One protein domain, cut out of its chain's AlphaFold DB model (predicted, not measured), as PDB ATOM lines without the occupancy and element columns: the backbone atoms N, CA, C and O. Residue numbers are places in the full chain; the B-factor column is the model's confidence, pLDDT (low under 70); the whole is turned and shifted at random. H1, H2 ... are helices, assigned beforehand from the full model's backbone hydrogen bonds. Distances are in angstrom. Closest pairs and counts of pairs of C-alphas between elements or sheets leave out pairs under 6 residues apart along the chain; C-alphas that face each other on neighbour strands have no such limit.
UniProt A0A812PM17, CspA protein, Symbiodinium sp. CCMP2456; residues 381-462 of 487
ATOM      1  N   SER A 381     266.119 276.661 265.944       92.62
ATOM      2  CA  SER A 381     267.021 275.933 265.046       92.62
ATOM      3  C   SER A 381     266.691 276.157 263.565       92.62
ATOM      4  O   SER A 381     267.592 276.317 262.740       92.62
ATOM      5  N   THR A 382     265.398 276.202 263.224       92.69
ATOM      6  CA  THR A 382     264.920 276.497 261.863       92.69
ATOM      7  C   THR A 382     265.166 277.966 261.523       92.69
ATOM      8  O   THR A 382     265.687 278.271 260.454       92.69
ATOM      9  N   LEU A 383     264.887 278.870 262.466       95.94
ATOM     10  CA  LEU A 383     265.077 280.310 262.308       95.94
ATOM     11  C   LEU A 383     266.547 280.675 262.040       95.94
ATOM     12  O   LEU A 383     266.844 281.476 261.155       95.94
ATOM     13  N   GLU A 384     267.488 280.048 262.751       95.88
ATOM     14  CA  GLU A 384     268.923 280.214 262.504       95.88
ATOM     15  C   GLU A 384     269.334 279.765 261.097       95.88
ATOM     16  O   GLU A 384     270.141 280.428 260.436       95.88
ATOM     17  N   GLN A 385     268.800 278.636 260.622       94.31
ATOM     18  CA  GLN A 385     269.059 278.156 259.264       94.31
ATOM     19  C   GLN A 385     268.488 279.123 258.227       94.31
ATOM     20  O   GLN A 385     269.174 279.462 257.261       94.31
ATOM     21  N   ASP A 386     267.274 279.615 258.452       95.88
ATOM     22  CA  ASP A 386     266.608 280.571 257.577       95.88
ATOM     23  C   ASP A 386     267.359 281.897 257.473       95.88
ATOM     24  O   ASP A 386     267.505 282.422 256.367       95.88
ATOM     25  N   LEU A 387     267.940 282.395 258.566       97.31
ATOM     26  CA  LEU A 387     268.813 283.573 258.541       97.31
ATOM     27  C   LEU A 387     270.068 283.354 257.683       97.31
ATOM     28  O   LEU A 387     270.449 284.240 256.916       97.31
ATOM     29  N   ARG A 388     270.692 282.169 257.749       96.50
ATOM     30  CA  ARG A 388     271.826 281.826 256.864       96.50
ATOM     31  C   ARG A 388     271.392 281.736 255.404       96.50
ATOM     32  O   ARG A 388     272.163 282.076 254.509       96.50
ATOM     33  N   TRP A 389     270.176 281.258 255.139       95.00
ATOM     34  CA  TRP A 389     269.623 281.240 253.787       95.00
ATOM     35  C   TRP A 389     269.305 282.643 253.283       95.00
ATOM     36  O   TRP A 389     269.600 282.925 252.126       95.00
ATOM     37  N   LEU A 390     268.785 283.535 254.126       97.00
ATOM     38  CA  LEU A 390     268.492 284.925 253.772       97.00
ATOM     39  C   LEU A 390     269.728 285.654 253.217       97.00
ATOM     40  O   LEU A 390     269.621 286.410 252.255       97.00
ATOM     41  N   GLU A 391     270.910 285.396 253.785       95.00
ATOM     42  CA  GLU A 391     272.186 285.963 253.318       95.00
ATOM     43  C   GLU A 391     272.605 285.452 251.933       95.00
ATOM     44  O   GLU A 391     273.233 286.181 251.169       95.00
ATOM     45  N   LYS A 392     272.255 284.205 251.605       95.88
ATOM     46  CA  LYS A 392     272.662 283.520 250.368       95.88
ATOM     47  C   LYS A 392     271.701 283.727 249.197       95.88
ATOM     48  O   LYS A 392     271.973 283.235 248.106       95.88
ATOM     49  N   ARG A 393     270.553 284.364 249.427       94.50
ATOM     50  CA  ARG A 393     269.503 284.574 248.422       94.50
ATOM     51  C   ARG A 393     269.495 286.022 247.941       94.50
ATOM     52  O   ARG A 393     269.891 286.938 248.660       94.50
ATOM     53  N   ASP A 394     268.965 286.216 246.745       95.00
ATOM     54  CA  ASP A 394     268.739 287.500 246.092       95.00
ATOM     55  C   ASP A 394     267.312 287.592 245.514       95.00
ATOM     56  O   ASP A 394     266.531 286.633 245.552       95.00
ATOM     57  N   GLY A 395     266.943 288.796 245.063       95.12
ATOM     58  CA  GLY A 395     265.662 289.085 244.413       95.12
ATOM     59  C   GLY A 395     264.432 288.575 245.175       95.12
ATOM     60  O   GLY A 395     264.350 288.659 246.403       95.12
ATOM     61  N   THR A 396     263.480 288.008 244.430       95.50
ATOM     62  CA  THR A 396     262.215 287.468 244.952       95.50
ATOM     63  C   THR A 396     262.436 286.416 246.036       95.50
ATOM     64  O   THR A 396     261.775 286.445 247.070       95.50
ATOM     65  N   LYS A 397     263.416 285.519 245.871       96.19
ATOM     66  CA  LYS A 397     263.690 284.458 246.854       96.19
ATOM     67  C   LYS A 397     264.191 285.012 248.187       96.19
ATOM     68  O   LYS A 397     263.876 284.443 249.233       96.19
ATOM     69  N   LYS A 398     264.945 286.118 248.169       97.31
ATOM     70  CA  LYS A 398     265.346 286.821 249.396       97.31
ATOM     71  C   LYS A 398     264.140 287.435 250.105       97.31
ATOM     72  O   LYS A 398     264.027 287.295 251.318       97.31
ATOM     73  N   MET A 399     263.232 288.050 249.347       97.88
ATOM     74  CA  MET A 399     261.995 288.632 249.878       97.88
ATOM     75  C   MET A 399     261.087 287.574 250.511       97.88
ATOM     76  O   MET A 399     260.690 287.741 251.658       97.88
ATOM     77  N   VAL A 400     260.842 286.446 249.829       97.25
ATOM     78  CA  VAL A 400     260.073 285.314 250.387       97.25
ATOM     79  C   VAL A 400     260.673 284.852 251.713       97.25
ATOM     80  O   VAL A 400     259.966 284.714 252.708       97.25
ATOM     81  N   LYS A 401     261.998 284.659 251.762       97.62
ATOM     82  CA  LYS A 401     262.668 284.223 252.992       97.62
ATOM     83  C   LYS A 401     262.561 285.271 254.109       97.62
ATOM     84  O   LYS A 401     262.373 284.895 255.262       97.62
ATOM     85  N   ALA A 402     262.636 286.563 253.787       98.31
ATOM     86  CA  ALA A 402     262.433 287.632 254.762       98.31
ATOM     87  C   ALA A 402     261.001 287.631 255.326       98.31
ATOM     88  O   ALA A 402     260.833 287.730 256.540       98.31
ATOM     89  N   VAL A 403     259.982 287.441 254.478       98.25
ATOM     90  CA  VAL A 403     258.583 287.308 254.921       98.25
ATOM     91  C   VAL A 403     258.425 286.098 255.844       98.25
ATOM     92  O   VAL A 403     257.876 286.242 256.933       98.25
ATOM     93  N   GLN A 404     258.964 284.935 255.470       97.75
ATOM     94  CA  GLN A 404     258.923 283.722 256.299       97.75
ATOM     95  C   GLN A 404     259.535 283.941 257.691       97.75
ATOM     96  O   GLN A 404     258.916 283.589 258.693       97.75
ATOM     97  N   ILE A 405     260.711 284.577 257.765       98.50
ATOM     98  CA  ILE A 405     261.389 284.891 259.035       98.50
ATOM     99  C   ILE A 405     260.556 285.867 259.872       98.50
ATOM    100  O   ILE A 405     260.355 285.635 261.064       98.50
ATOM    101  N   ALA A 406     260.039 286.941 259.268       98.38
ATOM    102  CA  ALA A 406     259.210 287.912 259.979       98.38
ATOM    103  C   ALA A 406     257.937 287.260 260.542       98.38
ATOM    104  O   ALA A 406     257.635 287.421 261.726       98.38
ATOM    105  N   ARG A 407     257.241 286.452 259.730       97.44
ATOM    106  CA  ARG A 407     256.063 285.685 260.155       97.44
ATOM    107  C   ARG A 407     256.387 284.700 261.277       97.44
ATOM    108  O   ARG A 407     255.626 284.608 262.235       97.44
ATOM    109  N   HIS A 408     257.516 283.990 261.203       97.38
ATOM    110  CA  HIS A 408     257.977 283.088 262.269       97.38
ATOM    111  C   HIS A 408     258.132 283.851 263.586       97.38
ATOM    112  O   HIS A 408     257.552 283.457 264.599       97.38
ATOM    113  N   CYS A 409     258.865 284.964 263.572       97.75
ATOM    114  CA  CYS A 409     259.101 285.783 264.758       97.75
ATOM    115  C   CYS A 409     257.803 286.320 265.374       97.75
ATOM    116  O   CYS A 409     257.599 286.188 266.581       97.75
ATOM    117  N   ILE A 410     256.913 286.875 264.547       96.00
ATOM    118  CA  ILE A 410     255.614 287.400 264.988       96.00
ATOM    119  C   ILE A 410     254.752 286.269 265.565       96.00
ATOM    120  O   ILE A 410     254.163 286.431 266.630       96.00
ATOM    121  N   SER A 411     254.732 285.091 264.933       93.62
ATOM    122  CA  SER A 411     254.019 283.917 265.455       93.62
ATOM    123  C   SER A 411     254.523 283.488 266.832       93.62
ATOM    124  O   SER A 411     253.728 283.226 267.732       93.62
ATOM    125  N   VAL A 412     255.842 283.457 267.053       92.50
ATOM    126  CA  VAL A 412     256.409 283.174 268.382       92.50
ATOM    127  C   VAL A 412     255.940 284.217 269.401       92.50
ATOM    128  O   VAL A 412     255.434 283.840 270.455       92.50
ATOM    129  N   GLN A 413     256.040 285.510 269.080       91.88
ATOM    130  CA  GLN A 413     255.599 286.595 269.968       91.88
ATOM    131  C   GLN A 413     254.106 286.495 270.325       91.88
ATOM    132  O   GLN A 413     253.746 286.644 271.492       91.88
ATOM    133  N   LEU A 414     253.247 286.189 269.348       88.81
ATOM    134  CA  LEU A 414     251.815 285.975 269.569       88.81
ATOM    135  C   LEU A 414     251.540 284.765 270.470       88.81
ATOM    136  O   LEU A 414     250.677 284.827 271.337       88.81
ATOM    137  N   ARG A 415     252.277 283.662 270.312       86.44
ATOM    138  CA  ARG A 415     252.090 282.476 271.165       86.44
ATOM    139  C   ARG A 415     252.417 282.768 272.631       86.44
ATOM    140  O   ARG A 415     251.648 282.371 273.502       86.44
ATOM    141  N   PHE A 416     253.483 283.525 272.904       85.44
ATOM    142  CA  PHE A 416     253.789 283.987 274.264       85.44
ATOM    143  C   PHE A 416     252.720 284.950 274.807       85.44
ATOM    144  O   PHE A 416     252.329 284.835 275.965       85.44
ATOM    145  N   SER A 417     252.180 285.860 273.987       82.69
ATOM    146  CA  SER A 417     251.146 286.800 274.458       82.69
ATOM    147  C   SER A 417     249.826 286.116 274.845       82.69
ATOM    148  O   SER A 417     249.088 286.637 275.682       82.69
ATOM    149  N   LEU A 418     249.556 284.929 274.294       77.12
ATOM    150  CA  LEU A 418     248.405 284.095 274.648       77.12
ATOM    151  C   LEU A 418     248.614 283.269 275.931       77.12
ATOM    152  O   LEU A 418     247.633 282.825 276.519       77.12
ATOM    153  N   GLY A 419     249.853 283.077 276.396       62.69
ATOM    154  CA  GLY A 419     250.203 282.186 277.514       62.69
ATOM    155  C   GLY A 419     249.816 282.668 278.924       62.69
ATOM    156  O   GLY A 419     250.060 281.958 279.898       62.69
ATOM    157  N   GLY A 420     249.207 283.849 279.068       59.09
ATOM    158  CA  GLY A 420     248.904 284.465 280.367       59.09
ATOM    159  C   GLY A 420     250.089 285.236 280.976       59.09
ATOM    160  O   GLY A 420     251.151 285.347 280.371       59.09
ATOM    161  N   ARG A 421     249.907 285.816 282.177       53.03
ATOM    162  CA  ARG A 421     250.887 286.743 282.797       53.03
ATOM    163  C   ARG A 421     252.250 286.114 283.124       53.03
ATOM    164  O   ARG A 421     253.228 286.852 283.164       53.03
ATOM    165  N   ASP A 422     252.310 284.798 283.328       57.28
ATOM    166  CA  ASP A 422     253.533 284.086 283.733       57.28
ATOM    167  C   ASP A 422     254.337 283.510 282.544       57.28
ATOM    168  O   ASP A 422     255.476 283.093 282.725       57.28
ATOM    169  N   ASN A 423     253.788 283.552 281.321       66.44
ATOM    170  CA  ASN A 423     254.410 283.048 280.085       66.44
ATOM    171  C   ASN A 423     254.757 284.189 279.118       66.44
ATOM    172  O   ASN A 423     254.535 284.095 277.914       66.44
ATOM    173  N   SER A 424     255.287 285.299 279.626       79.94
ATOM    174  CA  SER A 424     255.755 286.381 278.757       79.94
ATOM    175  C   SER A 424     257.115 286.015 278.139       79.94
ATOM    176  O   SER A 424     257.942 285.343 278.762       79.94
ATOM    177  N   ILE A 425     257.367 286.441 276.895       82.50
ATOM    178  CA  ILE A 425     258.629 286.133 276.196       82.50
ATOM    179  C   ILE A 425     259.834 286.751 276.920       82.50
ATOM    180  O   ILE A 425     260.948 286.239 276.844       82.50
ATOM    181  N   GLU A 426     259.614 287.826 277.677       84.38
ATOM    182  CA  GLU A 426     260.610 288.490 278.514       84.38
ATOM    183  C   GLU A 426     261.182 287.577 279.609       84.38
ATOM    184  O   GLU A 426     262.325 287.780 280.019       84.38
ATOM    185  N   ALA A 427     260.446 286.543 280.034       85.19
ATOM    186  CA  ALA A 427     260.950 285.528 280.959       85.19
ATOM    187  C   ALA A 427     262.021 284.612 280.324       85.19
ATOM    188  O   ALA A 427     262.751 283.922 281.038       85.19
ATOM    189  N   TYR A 428     262.159 284.641 278.993       87.94
ATOM    190  CA  TYR A 428     263.079 283.823 278.203       87.94
ATOM    191  C   TYR A 428     264.036 284.721 277.398       87.94
ATOM    192  O   TYR A 428     263.889 284.860 276.180       87.94
ATOM    193  N   PRO A 429     265.037 285.350 278.042       89.06
ATOM    194  CA  PRO A 429     265.837 286.414 277.431       89.06
ATOM    195  C   PRO A 429     266.603 285.968 276.178       89.06
ATOM    196  O   PRO A 429     266.709 286.739 275.228       89.06
ATOM    197  N   GLU A 430     267.096 284.727 276.139       91.06
ATOM    198  CA  GLU A 430     267.789 284.178 274.963       91.06
ATOM    199  C   GLU A 430     266.845 283.996 273.767       91.06
ATOM    200  O   GLU A 430     267.191 284.344 272.635       91.06
ATOM    201  N   VAL A 431     265.626 283.507 274.025       91.56
ATOM    202  CA  VAL A 431     264.575 283.363 273.010       91.56
ATOM    203  C   VAL A 431     264.174 284.744 272.507       91.56
ATOM    204  O   VAL A 431     264.215 284.989 271.304       91.56
ATOM    205  N   ASN A 432     263.857 285.670 273.416       94.25
ATOM    206  CA  ASN A 432     263.450 287.027 273.065       94.25
ATOM    207  C   ASN A 432     264.511 287.719 272.200       94.25
ATOM    208  O   ASN A 432     264.203 288.211 271.118       94.25
ATOM    209  N   LEU A 433     265.781 287.683 272.618       95.62
ATOM    210  CA  LEU A 433     266.879 288.276 271.857       95.62
ATOM    211  C   LEU A 433     267.005 287.664 270.454       95.62
ATOM    212  O   LEU A 433     267.165 288.398 269.478       95.62
ATOM    213  N   SER A 434     266.897 286.338 270.341       96.56
ATOM    214  CA  SER A 434     266.961 285.635 269.052       96.56
ATOM    215  C   SER A 434     265.833 286.069 268.113       96.56
ATOM    216  O   SER A 434     266.085 286.384 266.950       96.56
ATOM    217  N   ILE A 435     264.605 286.159 268.631       97.69
ATOM    218  CA  ILE A 435     263.421 286.587 267.878       97.69
ATOM    219  C   ILE A 435     263.530 288.054 267.441       97.69
ATOM    220  O   ILE A 435     263.296 288.357 266.271       97.69
ATOM    221  N   GLN A 436     263.936 288.961 268.336       97.44
ATOM    222  CA  GLN A 436     264.104 290.384 268.011       97.44
ATOM    223  C   GLN A 436     265.176 290.595 266.936       97.44
ATOM    224  O   GLN A 436     264.943 291.309 265.959       97.44
ATOM    225  N   ASN A 437     266.327 289.929 267.067       97.69
ATOM    226  CA  ASN A 437     267.411 290.027 266.091       97.69
ATOM    227  C   ASN A 437     266.992 289.483 264.720       97.69
ATOM    228  O   ASN A 437     267.264 290.109 263.695       97.69
ATOM    229  N   ALA A 438     266.319 288.330 264.686       98.38
ATOM    230  CA  ALA A 438     265.844 287.738 263.442       98.38
ATOM    231  C   ALA A 438     264.798 288.626 262.748       98.38
ATOM    232  O   ALA A 438     264.885 288.852 261.539       98.38
ATOM    233  N   LEU A 439     263.856 289.186 263.516       98.25
ATOM    234  CA  LEU A 439     262.827 290.087 263.000       98.25
ATOM    235  C   LEU A 439     263.429 291.388 262.452       98.25
ATOM    236  O   LEU A 439     263.049 291.820 261.366       98.25
ATOM    237  N   ALA A 440     264.397 291.986 263.154       97.94
ATOM    238  CA  ALA A 440     265.098 293.181 262.682       97.94
ATOM    239  C   ALA A 440     265.784 292.933 261.328       97.94
ATOM    240  O   ALA A 440     265.573 293.691 260.383       97.94
ATOM    241  N   ARG A 441     266.512 291.816 261.198       97.81
ATOM    242  CA  ARG A 441     267.186 291.426 259.948       97.81
ATOM    243  C   ARG A 441     266.218 291.175 258.794       97.81
ATOM    244  O   ARG A 441     266.519 291.526 257.656       97.81
ATOM    245  N   ALA A 442     265.069 290.558 259.059       98.00
ATOM    246  CA  ALA A 442     264.028 290.399 258.049       98.00
ATOM    247  C   ALA A 442     263.467 291.761 257.616       98.00
ATOM    248  O   ALA A 442     263.377 292.038 256.420       98.00
ATOM    249  N   ASN A 443     263.159 292.638 258.574       97.94
ATOM    250  CA  ASN A 443     262.594 293.959 258.305       97.94
ATOM    251  C   ASN A 443     263.538 294.868 257.510       97.94
ATOM    252  O   ASN A 443     263.061 295.598 256.647       97.94
ATOM    253  N   GLU A 444     264.855 294.785 257.723       97.06
ATOM    254  CA  GLU A 444     265.844 295.480 256.884       97.06
ATOM    255  C   GLU A 444     265.678 295.135 255.398       97.06
ATOM    256  O   GLU A 444     265.768 296.014 254.545       97.06
ATOM    257  N   VAL A 445     265.395 293.866 255.078       97.62
ATOM    258  CA  VAL A 445     265.142 293.419 253.700       97.62
ATOM    259  C   VAL A 445     263.768 293.888 253.224       97.62
ATOM    260  O   VAL A 445     263.663 294.467 252.142       97.62
ATOM    261  N   LEU A 446     262.720 293.679 254.024       97.50
ATOM    262  CA  LEU A 446     261.336 293.975 253.638       97.50
ATOM    263  C   LEU A 446     261.090 295.470 253.377       97.50
ATOM    264  O   LEU A 446     260.388 295.829 252.428       97.50
ATOM    265  N   GLN A 447     261.732 296.348 254.154       95.25
ATOM    266  CA  GLN A 447     261.638 297.802 253.992       95.25
ATOM    267  C   GLN A 447     262.172 298.287 252.639       95.25
ATOM    268  O   GLN A 447     261.682 299.289 252.124       95.25
ATOM    269  N   THR A 448     263.115 297.566 252.017       92.56
ATOM    270  CA  THR A 448     263.649 297.945 250.694       92.56
ATOM    271  C   THR A 448     262.602 297.902 249.578       92.56
ATOM    272  O   THR A 448     262.777 298.573 248.564       92.56
ATOM    273  N   GLN A 449     261.523 297.135 249.763       91.69
ATOM    274  CA  GLN A 449     260.425 296.971 248.803       91.69
ATOM    275  C   GLN A 449     259.062 297.366 249.393       91.69
ATOM    276  O   GLN A 449     258.029 297.050 248.811       91.69
ATOM    277  N   ASN A 450     259.041 298.050 250.546       94.00
ATOM    278  CA  ASN A 450     257.815 298.447 251.248       94.00
ATOM    279  C   ASN A 450     256.839 297.277 251.508       94.00
ATOM    280  O   ASN A 450     255.620 297.440 251.451       94.00
ATOM    281  N   VAL A 451     257.376 296.084 251.783       96.75
ATOM    282  CA  VAL A 451     256.581 294.913 252.171       96.75
ATOM    283  C   VAL A 451     256.446 294.896 253.688       96.75
ATOM    284  O   VAL A 451     257.408 295.139 254.413       96.75
ATOM    285  N   HIS A 452     255.247 294.600 254.177       93.75
ATOM    286  CA  HIS A 452     254.954 294.534 255.602       93.75
ATOM    287  C   HIS A 452     254.289 293.203 255.947       93.75
ATOM    288  O   HIS A 452     253.457 292.704 255.185       93.75
ATOM    289  N   VAL A 453     254.651 292.650 257.106       96.25
ATOM    290  CA  VAL A 453     253.968 291.511 257.723       96.25
ATOM    291  C   VAL A 453     253.195 292.036 258.935       96.25
ATOM    292  O   VAL A 453     253.819 292.469 259.905       96.25
ATOM    293  N   PRO A 454     251.852 292.048 258.890       94.12
ATOM    294  CA  PRO A 454     251.010 292.482 259.997       94.12
ATOM    295  C   PRO A 454     251.309 291.755 261.321       94.12
ATOM    296  O   PRO A 454     251.539 290.543 261.310       94.12
ATOM    297  N   PRO A 455     251.244 292.449 262.478       91.62
ATOM    298  CA  PRO A 455     251.438 291.833 263.796       91.62
ATOM    299  C   PRO A 455     250.445 290.716 264.128       91.62
ATOM    300  O   PRO A 455     250.690 289.937 265.040       91.62
ATOM    301  N   ASP A 456     249.320 290.645 263.418       88.81
ATOM    302  CA  ASP A 456     248.302 289.607 263.560       88.81
ATOM    303  C   ASP A 456     248.441 288.482 262.513       88.81
ATOM    304  O   ASP A 456     247.531 287.669 262.366       88.81
ATOM    305  N   LEU A 457     249.561 288.434 261.779       92.31
ATOM    306  CA  LEU A 457     249.881 287.453 260.728       92.31
ATOM    307  C   LEU A 457     248.938 287.431 259.513       92.31
ATOM    308  O   LEU A 457     249.048 286.515 258.690       92.31
ATOM    309  N   SER A 458     248.051 288.419 259.362       92.06
ATOM    310  CA  SER A 458     247.220 288.549 258.158       92.06
ATOM    311  C   SER A 458     248.064 288.736 256.888       92.06
ATOM    312  O   SER A 458     249.242 289.116 256.929       92.06
ATOM    313  N   PHE A 459     247.473 288.418 255.742       92.94
ATOM    314  CA  PHE A 459     248.079 288.627 254.431       92.94
ATOM    315  C   PHE A 459     247.623 289.960 253.840       92.94
ATOM    316  O   PHE A 459     246.514 290.428 254.079       92.94
ATOM    317  N   ASN A 460     248.473 290.577 253.024       92.75
ATOM    318  CA  ASN A 460     248.239 291.921 252.488       92.75
ATOM    319  C   ASN A 460     247.074 291.995 251.485       92.75
ATOM    320  O   ASN A 460     246.602 293.086 251.172       92.75
ATOM    321  N   ASN A 461     246.622 290.851 250.973       91.81
ATOM    322  CA  ASN A 461     245.437 290.713 250.127       91.81
ATOM    323  C   ASN A 461     244.243 290.076 250.858       91.81
ATOM    324  O   ASN A 461     243.264 289.730 250.201       91.81
ATOM    325  N   ASP A 462     244.283 289.949 252.188       85.06
ATOM    326  CA  ASP A 462     243.089 289.586 252.950       85.06
ATOM    327  C   ASP A 462     242.051 290.712 252.817       85.06
ATOM    328  O   ASP A 462     242.288 291.860 253.203       85.06
TER     329      ASP A 462
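This is residues 381 to 462 of the 487 residues of the protein "CspA protein" of Symbiodinium sp. CCMP2456 (UniProt A0A812PM17). Three helices make an up-and-down bundle in which the longest, H2, has H1 beside its first part and H3 packed along it, the three centres forming a triangle. After H3 a tail without a named element, residues 448 to 462, folds back to the side of H2 away from H1. The printed part has 82 residues with three named helices, in the order H1, H2, H3, and no named strand; the class is all helix. The whole is compact, with a radius of gyration of the C-alphas of 13.2 A, and the C-alphas span 41 by 30 by 17 A.

H2 covers residues 395 to 418 and is 35.2 A long from first to last C-alpha, from C-alpha 395 at (265.662, 289.085, 244.413) to C-alpha 418 at (248.405, 284.095, 274.648). H3 covers residues 429 to 447 and measures 26.4 A, with its last C-alpha, that of Gln 447, at (261.638, 297.802, 253.992). H1 covers residues 381 to 392 and measures 17.5 A, beginning with C-alpha 381 at (267.021, 275.933, 265.046).

H2 and H3 touch, with 23 pairs of C-alphas within 8 A; the closest C-alphas are those of Ala 402 and Ala 442, 4.6 A apart. They run opposite ways at a steep tilt of 37 degrees, only just beyond shallow, and form a helical hairpin. H1 and H2 also touch, and H2 does so with residues 398 to 408 alone; the closest C-alphas are those of Leu 390 and Lys 398, 5.7 A apart. They run opposite ways at a shallow tilt of 25 degrees and form a second helical hairpin. H1 and H3 are close but not clearly touching: their closest C-alphas, those of Leu 387 and Ala 438, are 7.1 A apart. These two run the same way at a shallow tilt of 29 degrees. In H2 every O i to N i+4 pair is within hydrogen-bond range; in H1 this holds for 7 of 8 pairs and in H3 for 14 of 15.

The two C-alphas farthest apart in the domain are those of Gly 395 and Asp 422, 41.5 A. The link from H1 to H2 is tight, with 2 residues, and the link from H2 to H3 is short, with 10. The C-alphas of residues 448 to 462 lie 9 to 19 A from the mean of all C-alphas. The printed part has no cut. The mean pLDDT of the printed part is 91.7, and residues 419 to 423 are under 70.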